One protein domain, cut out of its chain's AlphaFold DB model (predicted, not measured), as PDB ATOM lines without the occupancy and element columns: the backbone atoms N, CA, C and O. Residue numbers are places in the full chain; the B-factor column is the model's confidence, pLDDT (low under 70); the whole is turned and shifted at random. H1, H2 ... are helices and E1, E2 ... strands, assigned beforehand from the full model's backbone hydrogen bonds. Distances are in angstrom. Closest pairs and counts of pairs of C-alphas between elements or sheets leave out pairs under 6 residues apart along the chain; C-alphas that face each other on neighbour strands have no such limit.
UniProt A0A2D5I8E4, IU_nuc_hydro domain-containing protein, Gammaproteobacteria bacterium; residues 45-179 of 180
ATOM      1  N   LYS A  45     177.350  23.823  72.706       98.69
ATOM      2  CA  LYS A  45     176.382  22.770  73.011       98.69
ATOM      3  C   LYS A  45     175.174  22.879  72.098       98.69
ATOM      4  O   LYS A  45     174.538  23.932  72.038       98.69
ATOM      5  N   ILE A  46     174.872  21.798  71.393       98.81
ATOM      6  CA  ILE A  46     173.893  21.773  70.311       98.81
ATOM      7  C   ILE A  46     172.829  20.721  70.592       98.81
ATOM      8  O   ILE A  46     173.146  19.592  70.954       98.81
ATOM      9  N   ILE A  47     171.570  21.081  70.363       98.88
ATOM     10  CA  ILE A  47     170.493  20.122  70.103       98.88
ATOM     11  C   ILE A  47     170.135  20.248  68.624       98.88
ATOM     12  O   ILE A  47     169.953  21.364  68.134       98.88
ATOM     13  N   PHE A  48     170.073  19.126  67.914       98.75
ATOM     14  CA  PHE A  48     169.762  19.099  66.486       98.75
ATOM     15  C   PHE A  48     168.336  18.589  66.266       98.75
ATOM     16  O   PHE A  48     168.050  17.442  66.590       98.75
ATOM     17  N   ASP A  49     167.449  19.430  65.735       97.81
ATOM     18  CA  ASP A  49     166.046  19.098  65.464       97.81
ATOM     19  C   ASP A  49     165.816  18.993  63.947       97.81
ATOM     20  O   ASP A  49     166.053  19.950  63.206       97.81
ATOM     21  N   THR A  50     165.417  17.814  63.471       97.38
ATOM     22  CA  THR A  50     165.524  17.411  62.057       97.38
ATOM     23  C   THR A  50     164.302  16.628  61.576       97.38
ATOM     24  O   THR A  50     163.724  15.833  62.318       97.38
ATOM     25  N   ASP A  51     163.922  16.788  60.308       95.00
ATOM     26  CA  ASP A  51     162.940  15.949  59.608       95.00
ATOM     27  C   ASP A  51     163.607  14.858  58.749       95.00
ATOM     28  O   ASP A  51     163.075  14.452  57.711       95.00
ATOM     29  N   MET A  52     164.747  14.353  59.237       96.38
ATOM     30  CA  MET A  52     165.595  13.322  58.639       96.38
ATOM     31  C   MET A  52     164.845  12.336  57.737       96.38
ATOM     32  O   MET A  52     163.925  11.626  58.152       96.38
ATOM     33  N   GLY A  53     165.328  12.218  56.503       91.75
ATOM     34  CA  GLY A  53     164.831  11.258  55.525       91.75
ATOM     35  C   GLY A  53     163.868  11.847  54.495       91.75
ATOM     36  O   GLY A  53     163.517  11.127  53.557       91.75
ATOM     37  N   ASN A  54     163.466  13.114  54.597       88.62
ATOM     38  CA  ASN A  54     162.754  13.782  53.504       88.62
ATOM     39  C   ASN A  54     163.693  14.047  52.313       88.62
ATOM     40  O   ASN A  54     163.379  13.640  51.187       88.62
ATOM     41  N   ASP A  55     164.884  14.595  52.569       90.62
ATOM     42  CA  ASP A  55     165.994  14.600  51.618       90.62
ATOM     43  C   ASP A  55     167.367  14.307  52.276       90.62
ATOM     44  O   ASP A  55     167.431  13.529  53.230       90.62
ATOM     45  N   VAL A  56     168.474  14.750  51.673       93.81
ATOM     46  CA  VAL A  56     169.848  14.381  52.061       93.81
ATOM     47  C   VAL A  56     170.513  15.420  52.965       93.81
ATOM     48  O   VAL A  56     171.529  15.114  53.595       93.81
ATOM     49  N   ASP A  57     170.004  16.648  53.005       96.56
ATOM     50  CA  ASP A  57     170.671  17.767  53.663       96.56
ATOM     51  C   ASP A  57     170.793  17.590  55.188       96.56
ATOM     52  O   ASP A  57     171.878  17.832  55.723       96.56
ATOM     53  N   ASP A  58     169.782  17.051  55.872       97.25
ATOM     54  CA  ASP A  58     169.819  16.719  57.303       97.25
ATOM     55  C   ASP A  58     170.937  15.734  57.659       97.25
ATOM     56  O   ASP A  58     171.642  15.894  58.659       97.25
ATOM     57  N   ALA A  59     171.129  14.702  56.829       97.50
ATOM     58  CA  ALA A  59     172.176  13.703  57.033       97.50
ATOM     59  C   ALA A  59     173.569  14.333  56.888       97.50
ATOM     60  O   ALA A  59     174.488  14.010  57.648       97.50
ATOM     61  N   LEU A  60     173.724  15.267  55.944       97.81
ATOM     62  CA  LEU A  60     174.960  16.028  55.770       97.81
ATOM     63  C   LEU A  60     175.180  17.025  56.915       97.81
ATOM     64  O   LEU A  60     176.310  17.164  57.382       97.81
ATOM     65  N   ALA A  61     174.124  17.669  57.414       98.50
ATOM     66  CA  ALA A  61     174.193  18.553  58.572       98.50
ATOM     67  C   ALA A  61     174.619  17.785  59.833       98.50
ATOM     68  O   ALA A  61     175.558  18.198  60.517       98.50
ATOM     69  N   LEU A  62     174.023  16.617  60.093       98.69
ATOM     70  CA  LEU A  62     174.415  15.752  61.207       98.69
ATOM     71  C   LEU A  62     175.872  15.276  61.070       98.69
ATOM     72  O   LEU A  62     176.637  15.326  62.033       98.69
ATOM     73  N   ALA A  63     176.306  14.897  59.864       98.44
ATOM     74  CA  ALA A  63     177.704  14.567  59.586       98.44
ATOM     75  C   ALA A  63     178.663  15.740  59.873       98.44
ATOM     76  O   ALA A  63     179.744  15.549  60.442       98.44
ATOM     77  N   MET A  64     178.273  16.970  59.520       98.62
ATOM     78  CA  MET A  64     179.044  18.172  59.839       98.62
ATOM     79  C   MET A  64     179.140  18.401  61.349       98.62
ATOM     80  O   MET A  64     180.236  18.690  61.834       98.62
ATOM     81  N   LEU A  65     178.046  18.225  62.098       98.75
ATOM     82  CA  LEU A  65     178.039  18.333  63.561       98.75
ATOM     83  C   LEU A  65     178.960  17.297  64.215       98.75
ATOM     84  O   LEU A  65     179.762  17.646  65.081       98.75
ATOM     85  N   HIS A  66     178.945  16.049  63.740       98.75
ATOM     86  CA  HIS A  66     179.887  15.017  64.188       98.75
ATOM     87  C   HIS A  66     181.349  15.383  63.891       98.75
ATOM     88  O   HIS A  66     182.244  15.153  64.713       98.75
ATOM     89  N   SER A  67     181.615  15.977  62.724       98.44
ATOM     90  CA  SER A  67     182.953  16.449  62.350       98.44
ATOM     91  C   SER A  67     183.427  17.601  63.244       98.44
ATOM     92  O   SER A  67     184.557  17.573  63.728       98.44
ATOM     93  N   LEU A  68     182.557  18.579  63.511       98.38
ATOM     94  CA  LEU A  68     182.819  19.703  64.415       98.38
ATOM     95  C   LEU A  68     183.070  19.225  65.848       98.38
ATOM     96  O   LEU A  68     184.041  19.650  66.474       98.38
ATOM     97  N   GLN A  69     182.284  18.264  66.333       98.25
ATOM     98  CA  GLN A  69     182.497  17.674  67.652       98.25
ATOM     99  C   GLN A  69     183.811  16.901  67.738       98.25
ATOM    100  O   GLN A  69     184.500  16.956  68.753       98.25
ATOM    101  N   SER A  70     184.226  16.236  66.659       97.94
ATOM    102  CA  SER A  70     185.541  15.584  66.594       97.94
ATOM    103  C   SER A  70     186.703  16.586  66.661       97.94
ATOM    104  O   SER A  70     187.797  16.224  67.090       97.94
ATOM    105  N   ARG A  71     186.471  17.845  66.266       97.00
ATOM    106  CA  ARG A  71     187.426  18.958  66.401       97.00
ATOM    107  C   ARG A  71     187.299  19.720  67.726       97.00
ATOM    108  O   ARG A  71     188.069  20.649  67.950       97.00
ATOM    109  N   GLY A  72     186.363  19.338  68.597       96.56
ATOM    110  CA  GLY A  72     186.092  20.035  69.856       96.56
ATOM    111  C   GLY A  72     185.413  21.398  69.681       96.56
ATOM    112  O   GLY A  72     185.443  22.205  70.602       96.56
ATOM    113  N   GLU A  73     184.822  21.674  68.515       97.31
ATOM    114  CA  GLU A  73     184.130  22.944  68.239       97.31
ATOM    115  C   GLU A  73     182.663  22.922  68.698       97.31
ATOM    116  O   GLU A  73     182.075  23.967  68.980       97.31
ATOM    117  N   SER A  74     182.071  21.731  68.804       97.94
ATOM    118  CA  SER A  74     180.695  21.537  69.256       97.94
ATOM    119  C   SER A  74     180.533  20.290  70.117       97.94
ATOM    120  O   SER A  74     181.375  19.396  70.116       97.94
ATOM    121  N   GLU A  75     179.417  20.216  70.827       98.38
ATOM    122  CA  GLU A  75     178.980  19.052  71.587       98.38
ATOM    123  C   GLU A  75     177.498  18.818  71.281       98.38
ATOM    124  O   GLU A  75     176.649  19.628  71.652       98.38
ATOM    125  N   LEU A  76     177.187  17.744  70.557       98.69
ATOM    126  CA  LEU A  76     175.820  17.347  70.252       98.69
ATOM    127  C   LEU A  76     175.224  16.651  71.479       98.69
ATOM    128  O   LEU A  76     175.633  15.549  71.836       98.69
ATOM    129  N   LEU A  77     174.281  17.328  72.131       98.88
ATOM    130  CA  LEU A  77     173.636  16.873  73.360       98.88
ATOM    131  C   LEU A  77     172.485  15.902  73.097       98.88
ATOM    132  O   LEU A  77     172.260  15.004  73.898       98.88
ATOM    133  N   ALA A  78     171.737  16.119  72.015       98.81
ATOM    134  CA  ALA A  78     170.579  15.318  71.634       98.81
ATOM    135  C   ALA A  78     170.222  15.555  70.161       98.81
ATOM    136  O   ALA A  78     170.529  16.614  69.598       98.81
ATOM    137  N   VAL A  79     169.519  14.589  69.569       98.75
ATOM    138  CA  VAL A  79     168.838  14.739  68.279       98.75
ATOM    139  C   VAL A  79     167.336  14.561  68.483       98.75
ATOM    140  O   VAL A  79     166.895  13.567  69.056       98.75
ATOM    141  N   THR A  80     166.532  15.504  68.006       98.12
ATOM    142  CA  THR A  80     165.073  15.382  67.999       98.12
ATOM    143  C   THR A  80     164.534  15.310  66.581       98.12
ATOM    144  O   THR A  80     165.043  15.949  65.666       98.12
ATOM    145  N   ILE A  81     163.519  14.474  66.386       97.00
ATOM    146  CA  ILE A  81     163.002  14.125  65.065       97.00
ATOM    147  C   ILE A  81     161.599  14.701  64.904       97.00
ATOM    148  O   ILE A  81     160.739  14.498  65.759       97.00
ATOM    149  N   THR A  82     161.345  15.383  63.789       94.25
ATOM    150  CA  THR A  82     160.039  15.966  63.424       94.25
ATOM    151  C   THR A  82     159.337  15.190  62.310       94.25
ATOM    152  O   THR A  82     158.432  15.710  61.663       94.25
ATOM    153  N   LYS A  83     159.767  13.948  62.075       90.88
ATOM    154  CA  LYS A  83     159.183  13.006  61.123       90.88
ATOM    155  C   LYS A  83     158.695  11.759  61.853       90.88
ATOM    156  O   LYS A  83     159.491  11.035  62.446       90.88
ATOM    157  N   ASN A  84     157.397  11.489  61.784       87.06
ATOM    158  CA  ASN A  84     156.792  10.356  62.479       87.06
ATOM    159  C   ASN A  84     156.763   9.105  61.589       87.06
ATOM    160  O   ASN A  84     155.724   8.722  61.052       87.06
ATOM    161  N   HIS A  85     157.935   8.501  61.381       92.31
ATOM    162  CA  HIS A  85     158.069   7.227  60.677       92.31
ATOM    163  C   HIS A  85     159.080   6.326  61.395       92.31
ATOM    164  O   HIS A  85     160.162   6.770  61.776       92.31
ATOM    165  N   GLU A  86     158.738   5.044  61.535       92.94
ATOM    166  CA  GLU A  86     159.448   4.072  62.381       92.94
ATOM    167  C   GLU A  86     160.926   3.859  62.002       92.94
ATOM    168  O   GLU A  86     161.770   3.680  62.873       92.94
ATOM    169  N   ASP A  87     161.259   3.958  60.711       95.56
ATOM    170  CA  ASP A  87     162.642   3.823  60.222       95.56
ATOM    171  C   ASP A  87     163.568   5.002  60.594       95.56
ATOM    172  O   ASP A  87     164.786   4.885  60.461       95.56
ATOM    173  N   VAL A  88     163.033   6.163  60.994       96.12
ATOM    174  CA  VAL A  88     163.826   7.408  61.058       96.12
ATOM    175  C   VAL A  88     164.763   7.425  62.261       96.12
ATOM    176  O   VAL A  88     165.945   7.722  62.103       96.12
ATOM    177  N   ALA A  89     164.272   7.082  63.453       97.12
ATOM    178  CA  ALA A  89     165.108   7.073  64.652       97.12
ATOM    179  C   ALA A  89     166.234   6.019  64.597       97.12
ATOM    180  O   ALA A  89     167.383   6.403  64.823       97.12
ATOM    181  N   PRO A  90     165.983   4.756  64.186       97.69
ATOM    182  CA  PRO A  90     167.053   3.794  63.915       97.69
ATOM    183  C   PRO A  90     168.069   4.292  62.880       97.69
ATOM    184  O   PRO A  90     169.257   4.002  62.988       97.69
ATOM    185  N   TYR A  91     167.636   5.053  61.870       98.12
ATOM    186  CA  TYR A  91     168.545   5.599  60.860       98.12
ATOM    187  C   TYR A  91     169.446   6.712  61.417       98.12
ATOM    188  O   TYR A  91     170.650   6.721  61.150       98.12
ATOM    189  N   VAL A  92     168.896   7.628  62.220       98.44
ATOM    190  CA  VAL A  92     169.693   8.634  62.946       98.44
ATOM    191  C   VAL A  92     170.699   7.950  63.872       98.44
ATOM    192  O   VAL A  92     171.864   8.345  63.915       98.44
ATOM    193  N   ASP A  93     170.278   6.890  64.558       98.56
ATOM    194  CA  ASP A  93     171.140   6.096  65.429       98.56
ATOM    195  C   ASP A  93     172.275   5.401  64.661       98.56
ATOM    196  O   ASP A  93     173.435   5.491  65.061       98.56
ATOM    197  N   VAL A  94     171.994   4.827  63.484       98.38
ATOM    198  CA  VAL A  94     173.028   4.310  62.568       98.38
ATOM    199  C   VAL A  94     174.062   5.384  62.222       98.38
ATOM    200  O   VAL A  94     175.266   5.117  62.257       98.38
ATOM    201  N   LEU A  95     173.629   6.609  61.899       98.25
ATOM    202  CA  LEU A  95     174.555   7.709  61.605       98.25
ATOM    203  C   LEU A  95     175.394   8.079  62.833       98.25
ATOM    204  O   LEU A  95     176.609   8.256  62.724       98.25
ATOM    205  N   ASN A  96     174.776   8.149  64.009       98.62
ATOM    206  CA  ASN A  96     175.472   8.411  65.263       98.62
ATOM    207  C   ASN A  96     176.514   7.323  65.573       98.62
ATOM    208  O   ASN A  96     177.665   7.646  65.881       98.62
ATOM    209  N   HIS A  97     176.167   6.047  65.401       98.44
ATOM    210  CA  HIS A  97     177.079   4.908  65.526       98.44
ATOM    211  C   HIS A  97     178.231   4.965  64.520       98.44
ATOM    212  O   HIS A  97     179.384   4.743  64.899       98.44
ATOM    213  N   PHE A  98     177.957   5.311  63.259       97.88
ATOM    214  CA  PHE A  98     178.983   5.462  62.226       97.88
ATOM    215  C   PHE A  98     180.053   6.490  62.623       97.88
ATOM    216  O   PHE A  98     181.242   6.277  62.382       97.88
ATOM    217  N   TYR A  99     179.653   7.571  63.299       98.25
ATOM    218  CA  TYR A  99     180.565   8.585  63.835       98.25
ATOM    219  C   TYR A  99     181.081   8.292  65.257       98.25
ATOM    220  O   TYR A  99     181.758   9.141  65.843       98.25
ATOM    221  N   GLY A 100     180.807   7.104  65.806       98.06
ATOM    222  CA  GLY A 100     181.290   6.661  67.117       98.06
ATOM    223  C   GLY A 100     180.580   7.308  68.310       98.06
ATOM    224  O   GLY A 100     181.180   7.426  69.375       98.06
ATOM    225  N   ARG A 101     179.337   7.767  68.132       98.25
ATOM    226  CA  ARG A 101     178.542   8.491  69.138       98.25
ATOM    227  C   ARG A 101     177.122   7.939  69.277       98.25
ATOM    228  O   ARG A 101     176.168   8.705  69.341       98.25
ATOM    229  N   GLY A 102     176.992   6.614  69.315       97.75
ATOM    230  CA  GLY A 102     175.702   5.928  69.465       97.75
ATOM    231  C   GLY A 102     174.933   6.270  70.744       97.75
ATOM    232  O   GLY A 102     173.721   6.157  70.776       97.75
ATOM    233  N   ASP A 103     175.619   6.774  71.770       97.75
ATOM    234  CA  ASP A 103     174.992   7.135  73.047       97.75
ATOM    235  C   ASP A 103     174.263   8.496  73.021       97.75
ATOM    236  O   ASP A 103     173.751   8.933  74.053       97.75
ATOM    237  N   ILE A 104     174.242   9.211  71.885       98.69
ATOM    238  CA  ILE A 104     173.525  10.490  71.774       98.69
ATOM    239  C   ILE A 104     172.015  10.228  71.874       98.69
ATOM    240  O   ILE A 104     171.474   9.520  71.022       98.69
ATOM    241  N   PRO A 105     171.311  10.840  72.845       98.62
ATOM    242  CA  PRO A 105     169.872  10.679  72.998       98.62
ATOM    243  C   PRO A 105     169.096  11.099  71.749       98.62
ATOM    244  O   PRO A 105     169.349  12.163  71.172       98.62
ATOM    245  N   ILE A 106     168.110  10.282  71.376       98.69
ATOM    246  CA  ILE A 106     167.201  10.535  70.257       98.69
ATOM    247  C   ILE A 106     165.766  10.590  70.779       98.69
ATOM    248  O   ILE A 106     165.324   9.682  71.481       98.69
ATOM    249  N   GLY A 107     165.040  11.650  70.429       97.56
ATOM    250  CA  GLY A 107     163.622  11.817  70.752       97.56
ATOM    251  C   GLY A 107     162.788  11.999  69.491       97.56
ATOM    252  O   GLY A 107     163.230  12.648  68.542       97.56
ATOM    253  N   ILE A 108     161.579  11.445  69.468       95.50
ATOM    254  CA  ILE A 108     160.701  11.479  68.291       95.50
ATOM    255  C   ILE A 108     159.465  12.339  68.544       95.50
ATOM    256  O   ILE A 108     158.978  12.434  69.668       95.50
ATOM    257  N   THR A 109     158.986  13.029  67.512       92.12
ATOM    258  CA  THR A 109     157.761  13.823  67.609       92.12
ATOM    259  C   THR A 109     156.543  12.929  67.844       92.12
ATOM    260  O   THR A 109     156.373  11.913  67.172       92.12
ATOM    261  N   ASP A 110     155.654  13.362  68.736       78.81
ATOM    262  CA  ASP A 110     154.342  12.733  68.940       78.81
ATOM    263  C   ASP A 110     153.305  13.203  67.899       78.81
ATOM    264  O   ASP A 110     152.160  12.751  67.886       78.81
ATOM    265  N   GLY A 111     153.675  14.162  67.040       69.75
ATOM    266  CA  GLY A 111     152.793  14.724  66.023       69.75
ATOM    267  C   GLY A 111     152.643  13.832  64.788       69.75
ATOM    268  O   GLY A 111     153.526  13.054  64.437       69.75
ATOM    269  N   GLU A 112     151.547  13.998  64.048       65.12
ATOM    270  CA  GLU A 112     151.318  13.340  62.748       65.12
ATOM    271  C   GLU A 112     152.065  14.049  61.598       65.12
ATOM    272  O   GLU A 112     151.510  14.323  60.533       65.12
ATOM    273  N   VAL A 113     153.328  14.422  61.815       70.69
ATOM    274  CA  VAL A 113     154.093  15.207  60.840       70.69
ATOM    275  C   VAL A 113     154.832  14.274  59.886       70.69
ATOM    276  O   VAL A 113     155.744  13.544  60.277       70.69
ATOM    277  N   THR A 114     154.460  14.338  58.607       76.12
ATOM    278  CA  THR A 114     155.115  13.645  57.480       76.12
ATOM    279  C   THR A 114     155.359  12.141  57.697       76.12
ATOM    280  O   THR A 114     156.510  11.691  57.710       76.12
ATOM    281  N   PRO A 115     154.297  11.329  57.858       78.75
ATOM    282  CA  PRO A 115     154.423   9.891  58.098       78.75
ATOM    283  C   PRO A 115     154.874   9.110  56.854       78.75
ATOM    284  O   PRO A 115     154.933   7.884  56.878       78.75
ATOM    285  N   GLU A 116     155.145   9.775  55.729       84.75
ATOM    286  CA  GLU A 116     155.510   9.096  54.495       84.75
ATOM    287  C   GLU A 116     156.885   8.440  54.604       84.75
ATOM    288  O   GLU A 116     157.848   9.013  55.122       84.75
ATOM    289  N   LYS A 117     156.993   7.245  54.025       87.62
ATOM    290  CA  LYS A 117     158.243   6.495  53.964       87.62
ATOM    291  C   LYS A 117     159.321   7.256  53.189       87.62
ATOM    292  O   LYS A 117     159.109   7.681  52.052       87.62
ATOM    293  N   SER A 118     160.506   7.363  53.787       91.56
ATOM    294  CA  SER A 118     161.703   7.896  53.134       91.56
ATOM    295  C   SER A 118     162.264   6.914  52.101       91.56
ATOM    296  O   SER A 118     162.165   5.696  52.252       91.56
ATOM    297  N   ARG A 119     162.936   7.436  51.070       92.88
ATOM    298  CA  ARG A 119     163.748   6.608  50.161       92.88
ATOM    299  C   ARG A 119     165.110   6.207  50.747       92.88
ATOM    300  O   ARG A 119     165.764   5.350  50.164       92.88
ATOM    301  N   PHE A 120     165.553   6.860  51.824       92.50
ATOM    302  CA  PHE A 120     166.913   6.755  52.365       92.50
ATOM    303  C   PHE A 120     166.971   5.894  53.629       92.50
ATOM    304  O   PHE A 120     167.823   5.018  53.738       92.50
ATOM    305  N   THR A 121     166.028   6.093  54.554       95.44
ATOM    306  CA  THR A 121     165.989   5.367  55.833       95.44
ATOM    307  C   THR A 121     165.796   3.845  55.730       95.44
ATOM    308  O   THR A 121     166.256   3.167  56.644       95.44
ATOM    309  N   PRO A 122     165.215   3.248  54.659       94.94
ATOM    310  CA  PRO A 122     165.029   1.794  54.594       94.94
ATOM    311  C   PRO A 122     166.318   0.964  54.608       94.94
ATOM    312  O   PRO A 122     166.247  -0.250  54.778       94.94
ATOM    313  N   ILE A 123     167.487   1.595  54.454       94.31
ATOM    314  CA  ILE A 123     168.796   0.942  54.555       94.31
ATOM    315  C   ILE A 123     169.020   0.250  55.914       94.31
ATOM    316  O   ILE A 123     169.768  -0.719  56.004       94.31
ATOM    317  N   ILE A 124     168.321   0.686  56.970       96.19
ATOM    318  CA  ILE A 124     168.369   0.058  58.302       96.19
ATOM    319  C   ILE A 124     167.852  -1.389  58.316       96.19
ATOM    320  O   ILE A 124     168.145  -2.139  59.249       96.19
ATOM    321  N   HIS A 125     167.109  -1.785  57.274       95.94
ATOM    322  CA  HIS A 125     166.601  -3.145  57.077       95.94
ATOM    323  C   HIS A 125     167.568  -4.041  56.297       95.94
ATOM    324  O   HIS A 125     167.297  -5.233  56.147       95.94
ATOM    325  N   GLU A 126     168.674  -3.505  55.777       95.69
ATOM    326  CA  GLU A 126     169.669  -4.325  55.094       95.69
ATOM    327  C   GLU A 126     170.384  -5.244  56.088       95.69
ATOM    328  O   GLU A 126     170.836  -4.829  57.161       95.69
ATOM    329  N   GLN A 127     170.487  -6.520  55.717       95.69
ATOM    330  CA  GLN A 127     171.044  -7.564  56.566       95.69
ATOM    331  C   GLN A 127     172.059  -8.416  55.811       95.69
ATOM    332  O   GLN A 127     171.858  -8.768  54.648       95.69
ATOM    333  N   GLU A 128     173.103  -8.833  56.521       96.19
ATOM    334  CA  GLU A 128     174.073  -9.818  56.058       96.19
ATOM    335  C   GLU A 128     174.214 -10.917  57.119       96.19
ATOM    336  O   GLU A 128     174.412 -10.657  58.306       96.19
ATOM    337  N   GLY A 129     174.031 -12.178  56.712       94.12
ATOM    338  CA  GLY A 129     174.076 -13.311  57.644       94.12
ATOM    339  C   GLY A 129     173.023 -13.258  58.762       94.12
ATOM    340  O   GLY A 129     173.241 -13.845  59.817       94.12
ATOM    341  N   GLY A 130     171.904 -12.554  58.545       92.06
ATOM    342  CA  GLY A 130     170.819 -12.392  59.522       92.06
ATOM    343  C   GLY A 130     171.042 -11.287  60.560       92.06
ATOM    344  O   GLY A 130     170.241 -11.167  61.480       92.06
ATOM    345  N   ASN A 131     172.100 -10.486  60.419       92.62
ATOM    346  CA  ASN A 131     172.374  -9.341  61.286       92.62
ATOM    347  C   ASN A 131     172.251  -8.034  60.492       92.62
ATOM    348  O   ASN A 131     172.560  -8.045  59.296       92.62
ATOM    349  N   PRO A 132     171.847  -6.916  61.122       94.69
ATOM    350  CA  PRO A 132     171.907  -5.600  60.491       94.69
ATOM    351  C   PRO A 132     173.318  -5.297  59.975       94.69
ATOM    352  O   PRO A 132     174.296  -5.512  60.692       94.69
ATOM    353  N   ILE A 133     173.425  -4.787  58.744       96.62
ATOM    354  CA  ILE A 133     174.724  -4.397  58.161       96.62
ATOM    355  C   ILE A 133     175.317  -3.194  58.908       96.62
ATOM    356  O   ILE A 133     176.532  -3.091  59.082       96.62
ATOM    357  N   TYR A 134     174.453  -2.292  59.373       96.38
ATOM    358  CA  TYR A 134     174.842  -1.062  60.048       96.38
ATOM    359  C   TYR A 134     174.643  -1.177  61.567       96.38
ATOM    360  O   TYR A 134     173.528  -1.479  62.001       96.38
ATOM    361  N   PRO A 135     175.689  -0.931  62.385       95.50
ATOM    362  CA  PRO A 135     175.568  -0.930  63.839       95.50
ATOM    363  C   PRO A 135     174.574   0.124  64.325       95.50
ATOM    364  O   PRO A 135     174.606   1.260  63.858       95.50
ATOM    365  N   ARG A 136     173.741  -0.264  65.287       96.44
ATOM    366  CA  ARG A 136     172.734   0.571  65.947       96.44
ATOM    367  C   ARG A 136     172.361  -0.032  67.299       96.44
ATOM    368  O   ARG A 136     172.567  -1.227  67.514       96.44
ATOM    369  N   SER A 137     171.862   0.803  68.193       96.94
ATOM    370  CA  SER A 137     171.306   0.479  69.503       96.94
ATOM    371  C   SER A 137     169.779   0.612  69.554       96.94
ATOM    372  O   SER A 137     169.168   0.020  70.438       96.94
ATOM    373  N   ILE A 138     169.179   1.338  68.603       97.12
ATOM    374  CA  ILE A 138     167.731   1.547  68.488       97.12
ATOM    375  C   ILE A 138     167.163   0.683  67.363       97.12
ATOM    376  O   ILE A 138     167.589   0.790  66.206       97.12
ATOM    377  N   ASP A 139     166.171  -0.140  67.701       96.06
ATOM    378  CA  ASP A 139     165.361  -0.970  66.815       96.06
ATOM    379  C   ASP A 139     164.028  -0.347  66.397       96.06
ATOM    380  O   ASP A 139     163.463   0.533  67.046       96.06
ATOM    381  N   VAL A 140     163.525  -0.796  65.243       94.19
ATOM    382  CA  VAL A 140     162.184  -0.426  64.782       94.19
ATOM    383  C   VAL A 140     161.172  -0.937  65.804       94.19
ATOM    384  O   VAL A 140     161.116  -2.134  66.085       94.19
ATOM    385  N   GLY A 141     160.360  -0.023  66.334       91.56
ATOM    386  CA  GLY A 141     159.371  -0.316  67.371       91.56
ATOM    387  C   GLY A 141     159.874  -0.137  68.806       91.56
ATOM    388  O   GLY A 141     159.075  -0.302  69.730       91.56
ATOM    389  N   ASP A 142     161.143   0.228  69.009       95.62
ATOM    390  CA  ASP A 142     161.632   0.601  70.334       95.62
ATOM    391  C   ASP A 142     160.891   1.828  70.875       95.62
ATOM    392  O   ASP A 142     160.524   2.754  70.146       95.62
ATOM    393  N   LEU A 143     160.675   1.831  72.191       93.94
ATOM    394  CA  LEU A 143     160.077   2.965  72.881       93.94
ATOM    395  C   LEU A 143     161.127   4.055  73.068       93.94
ATOM    396  O   LEU A 143     162.100   3.879  73.802       93.94
ATOM    397  N   LEU A 144     160.885   5.194  72.431       95.06
ATOM    398  CA  LEU A 144     161.735   6.374  72.501       95.06
ATOM    399  C   LEU A 144     161.047   7.480  73.302       95.06
ATOM    400  O   LEU A 144     159.814   7.531  73.341       95.06
ATOM    401  N   PRO A 145     161.816   8.376  73.945       95.88
ATOM    402  CA  PRO A 145     161.235   9.542  74.587       95.88
ATOM    403  C   PRO A 145     160.567  10.449  73.548       95.88
ATOM    404  O   PRO A 145     161.055  10.610  72.422       95.88
ATOM    405  N   ALA A 146     159.485  11.105  73.962       96.12
ATOM    406  CA  ALA A 146     158.910  12.199  73.198       96.12
ATOM    407  C   ALA A 146     159.960  13.305  73.020       96.12
ATOM    408  O   ALA A 146     160.669  13.673  73.963       96.12
ATOM    409  N   ALA A 147     160.050  13.875  71.819       96.69
ATOM    410  CA  ALA A 147     161.039  14.899  71.489       96.69
ATOM    411  C   ALA A 147     160.971  16.105  72.436       96.69
ATOM    412  O   ALA A 147     162.001  16.635  72.844       96.69
ATOM    413  N   VAL A 148     159.762  16.522  72.826       96.38
ATOM    414  CA  VAL A 148     159.565  17.659  73.737       96.38
ATOM    415  C   VAL A 148     160.062  17.343  75.149       96.38
ATOM    416  O   VAL A 148     160.651  18.211  75.794       96.38
ATOM    417  N   ASP A 149     159.868  16.115  75.624       97.31
ATOM    418  CA  ASP A 149     160.351  15.702  76.942       97.31
ATOM    419  C   ASP A 149     161.878  15.629  76.958       97.31
ATOM    420  O   ASP A 149     162.503  16.199  77.854       97.31
ATOM    421  N   LEU A 150     162.484  15.056  75.911       98.31
ATOM    422  CA  LEU A 150     163.937  15.043  75.754       98.31
ATOM    423  C   LEU A 150     164.516  16.461  75.651       98.31
ATOM    424  O   LEU A 150     165.543  16.750  76.267       98.31
ATOM    425  N   LEU A 151     163.861  17.369  74.916       98.00
ATOM    426  CA  LEU A 151     164.256  18.780  74.844       98.00
ATOM    427  C   LEU A 151     164.263  19.421  76.234       98.00
ATOM    428  O   LEU A 151     165.247  20.055  76.613       98.00
ATOM    429  N   ARG A 152     163.186  19.247  77.007       97.94
ATOM    430  CA  ARG A 152     163.063  19.815  78.358       97.94
ATOM    431  C   ARG A 152     164.107  19.247  79.309       97.94
ATOM    432  O   ARG A 152     164.760  20.023  80.002       97.94
ATOM    433  N   GLU A 153     164.287  17.929  79.322       98.44
ATOM    434  CA  GLU A 153     165.299  17.265  80.145       98.44
ATOM    435  C   GLU A 153     166.707  17.748  79.785       98.44
ATOM    436  O   GLU A 153     167.481  18.144  80.661       98.44
ATOM    437  N   THR A 154     167.028  17.782  78.490       98.56
ATOM    438  CA  THR A 154     168.342  18.215  78.006       98.56
ATOM    439  C   THR A 154     168.607  19.663  78.397       98.56
ATOM    440  O   THR A 154     169.660  19.950  78.958       98.56
ATOM    441  N   LEU A 155     167.657  20.574  78.164       98.44
ATOM    442  CA  LEU A 155     167.804  21.994  78.496       98.44
ATOM    443  C   LEU A 155     167.902  22.235  80.009       98.44
ATOM    444  O   LEU A 155     168.749  23.016  80.435       98.44
ATOM    445  N   ALA A 156     167.090  21.548  80.820       98.25
ATOM    446  CA  ALA A 156     167.096  21.689  82.280       98.25
ATOM    447  C   ALA A 156     168.423  21.254  82.925       98.25
ATOM    448  O   ALA A 156     168.785  21.747  83.992       98.25
ATOM    449  N   ASN A 157     169.163  20.355  82.270       98.38
ATOM    450  CA  ASN A 157     170.477  19.894  82.712       98.38
ATOM    451  C   ASN A 157     171.638  20.796  82.247       98.38
ATOM    452  O   ASN A 157     172.802  20.506  82.540       98.38
ATOM    453  N   GLN A 158     171.360  21.885  81.525       98.50
ATOM    454  CA  GLN A 158     172.367  22.838  81.060       98.50
ATOM    455  C   GLN A 158     172.248  24.178  81.783       98.50
ATOM    456  O   GLN A 158     171.252  24.496  82.425       98.50
ATOM    457  N   LYS A 159     173.305  24.990  81.691       98.12
ATOM    458  CA  LYS A 159     173.261  26.363  82.202       98.12
ATOM    459  C   LYS A 159     172.338  27.201  81.317       98.12
ATOM    460  O   LYS A 159     172.297  26.996  80.100       98.12
ATOM    461  N   ASP A 160     171.694  28.202  81.898       97.62
ATOM    462  CA  ASP A 160     170.940  29.186  81.123       97.62
ATOM    463  C   ASP A 160     171.806  29.792  80.010       97.62
ATOM    464  O   ASP A 160     173.007  30.025  80.184       97.62
ATOM    465  N   GLN A 161     171.186  30.041  78.852       96.81
ATOM    466  CA  GLN A 161     171.824  30.660  77.682       96.81
ATOM    467  C   GLN A 161     173.060  29.907  77.142       96.81
ATOM    468  O   GLN A 161     173.886  30.510  76.459       96.81
ATOM    469  N   SER A 162     173.206  28.607  77.432       97.75
ATOM    470  CA  SER A 162     174.387  27.821  77.027       97.75
ATOM    471  C   SER A 162     174.159  26.826  75.887       97.75
ATOM    472  O   SER A 162     175.125  26.236  75.408       97.75
ATOM    473  N   VAL A 163     172.914  26.644  75.440       98.44
ATOM    474  CA  VAL A 163     172.541  25.671  74.403       98.44
ATOM    475  C   VAL A 163     172.030  26.388  73.162       98.44
ATOM    476  O   VAL A 163     171.221  27.312  73.257       98.44
ATOM    477  N   VAL A 164     172.470  25.922  71.996       98.50
ATOM    478  CA  VAL A 164     171.935  26.304  70.690       98.50
ATOM    479  C   VAL A 164     171.059  25.166  70.173       98.50
ATOM    480  O   VAL A 164     171.510  24.029  70.071       98.50
ATOM    481  N   ILE A 165     169.812  25.467  69.820       98.38
ATOM    482  CA  ILE A 165     168.949  24.526  69.099       98.38
ATOM    483  C   ILE A 165     169.079  24.843  67.611       98.38
ATOM    484  O   ILE A 165     168.787  25.962  67.185       98.38
ATOM    485  N   ILE A 166     169.537  23.871  66.829       98.44
ATOM    486  CA  ILE A 166     169.594  23.961  65.372       98.44
ATOM    487  C   ILE A 166     168.367  23.241  64.836       98.44
ATOM    488  O   ILE A 166     168.315  22.015  64.853       98.44
ATOM    489  N   GLN A 167     167.386  24.016  64.382       96.62
ATOM    490  CA  GLN A 167     166.169  23.491  63.782       96.62
ATOM    491  C   GLN A 167     166.303  23.488  62.257       96.62
ATOM    492  O   GLN A 167     166.377  24.551  61.641       96.62
ATOM    493  N   VAL A 168     166.342  22.295  61.673       95.19
ATOM    494  CA  VAL A 168     166.373  22.070  60.219       95.19
ATOM    495  C   VAL A 168     165.057  21.463  59.735       95.19
ATOM    496  O   VAL A 168     164.616  21.793  58.641       95.19
ATOM    497  N   GLY A 169     164.375  20.704  60.600       90.88
ATOM    498  CA  GLY A 169     163.045  20.169  60.324       90.88
ATOM    499  C   GLY A 169     161.886  21.131  60.591       90.88
ATOM    500  O   GLY A 169     162.028  22.356  60.722       90.88
ATOM    501  N   PHE A 170     160.686  20.556  60.695       92.50
ATOM    502  CA  PHE A 170     159.462  21.302  60.983       92.50
ATOM    503  C   PHE A 170     159.472  21.874  62.403       92.50
ATOM    504  O   PHE A 170     159.817  21.194  63.358       92.50
ATOM    505  N   SER A 171     158.942  23.083  62.601       92.81
ATOM    506  CA  SER A 171     158.930  23.732  63.924       92.81
ATOM    507  C   SER A 171     157.986  23.109  64.964       92.81
ATOM    508  O   SER A 171     157.683  23.760  65.959       92.81
ATOM    509  N   THR A 172     157.463  21.900  64.760       92.81
ATOM    510  CA  THR A 172     156.437  21.289  65.621       92.81
ATOM    511  C   THR A 172     156.955  21.038  67.035       92.81
ATOM    512  O   THR A 172     156.308  21.450  67.999       92.81
ATOM    513  N   ASN A 173     158.141  20.433  67.171       94.56
ATOM    514  CA  ASN A 173     158.755  20.174  68.477       94.56
ATOM    515  C   ASN A 173     159.078  21.489  69.197       94.56
ATOM    516  O   ASN A 173     158.749  21.648  70.372       94.56
ATOM    517  N   LEU A 174     159.652  22.464  68.482       94.25
ATOM    518  CA  LEU A 174     159.966  23.774  69.049       94.25
ATOM    519  C   LEU A 174     158.699  24.538  69.461       94.25
ATOM    520  O   LEU A 174     158.651  25.111  70.545       94.25
ATOM    521  N   ALA A 175     157.651  24.525  68.636       94.38
ATOM    522  CA  ALA A 175     156.381  25.168  68.954       94.38
ATOM    523  C   ALA A 175     155.733  24.547  70.197       94.38
ATOM    524  O   ALA A 175     155.263  25.283  71.063       94.38
ATOM    525  N   ALA A 176     155.748  23.218  70.315       93.75
ATOM    526  CA  ALA A 176     155.254  22.514  71.496       93.75
ATOM    527  C   ALA A 176     156.119  22.782  72.740       93.75
ATOM    528  O   ALA A 176     155.584  22.932  73.837       93.75
ATOM    529  N   LEU A 177     157.440  22.920  72.583       95.06
ATOM    530  CA  LEU A 177     158.340  23.313  73.670       95.06
ATOM    531  C   LEU A 177     157.998  24.710  74.220       95.06
ATOM    532  O   LEU A 177     158.065  24.913  75.430       95.06
ATOM    533  N   MET A 178     157.623  25.653  73.346       94.81
ATOM    534  CA  MET A 178     157.256  27.030  73.718       94.81
ATOM    535  C   MET A 178     155.839  27.159  74.295       94.81
ATOM    536  O   MET A 178     155.498  28.199  74.857       94.81
ATOM    537  N   GLN A 179     154.998  26.134  74.144       89.69
ATOM    538  CA  GLN A 179     153.689  26.070  74.785       89.69
ATOM    539  C   GLN A 179     153.881  25.590  76.225       89.69
ATOM    540  O   GLN A 179     153.885  24.393  76.517       89.69
TER     541      GLN A 179
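This is residues 45 to 179 of the 180 residues of the protein "IU_nuc_hydro domain-containing protein" of Gammaproteobacteria bacterium (UniProt A0A2D5I8E4). A strongly twisted sheet of four parallel strands makes the core of three layers, with H1 and H2 over one face and H4 over the other; H5 packs on H4. Short H3 packs on H2, and the long link from H3 to H4 swings out to Gly 129. The 135 printed residues include five named helices and four named strands, E1 H1 E2 H2 E3 H3 H4 E4 H5; the sheet's order is E3, E2, E1, E4, the class mixed. The whole is compact, radius of gyration of the C-alphas 14.3 A, spanning 49 by 36 by 25 A.

Start at E1, residues 45 to 50; its parallel neighbour E2, residues 74 to 81, brings N 77 to 2.8 A from O 46, within hydrogen-bond range. Between them in the chain, H1, residues 57 to 70, runs along the strands at a height over the sheet of 9.2 A; this strand-helix-strand unit, parallel neighbour strands joined through a helix, has a right-handed crossover. E2, H2, residues 88 to 98, and E3, residues 106 to 108, form another, also right-handed; look for N 107 and O 79, 3.0 A apart. H3, residues 121 to 125, touches H2, closest at C-alphas Tyr 91 and Thr 121, 5.6 A. H4, residues 147 to 156, is on the face opposite H1 and H2. E4, residues 163 to 167, is parallel to E1, with N 49 and O 166 2.9 A apart. H5, residues 172 to 178, only grazes the sheet but touches H4, closest at C-alphas Val 148 and Leu 177, 5.8 A. Every O i to N i+4 pair is within range in H1, H2, H4 and H5; H3 has 0 of 1, but 2 of 2 O i to N i+3 pairs.

Find C-alpha 45 at (176.382, 22.770, 73.011), where E1 begins; H1 spans 19.8 A, E2 19.6 A, and H5 ends at C-alpha 178, (157.256, 27.030, 73.718).

The C-alphas of Gly 129 and Asp 160 are farthest apart, 48.7 A. The printed part has no cut; the links E3 to H3 and H3 to H4 are long. Residues 111 to 112 have pLDDT under 70.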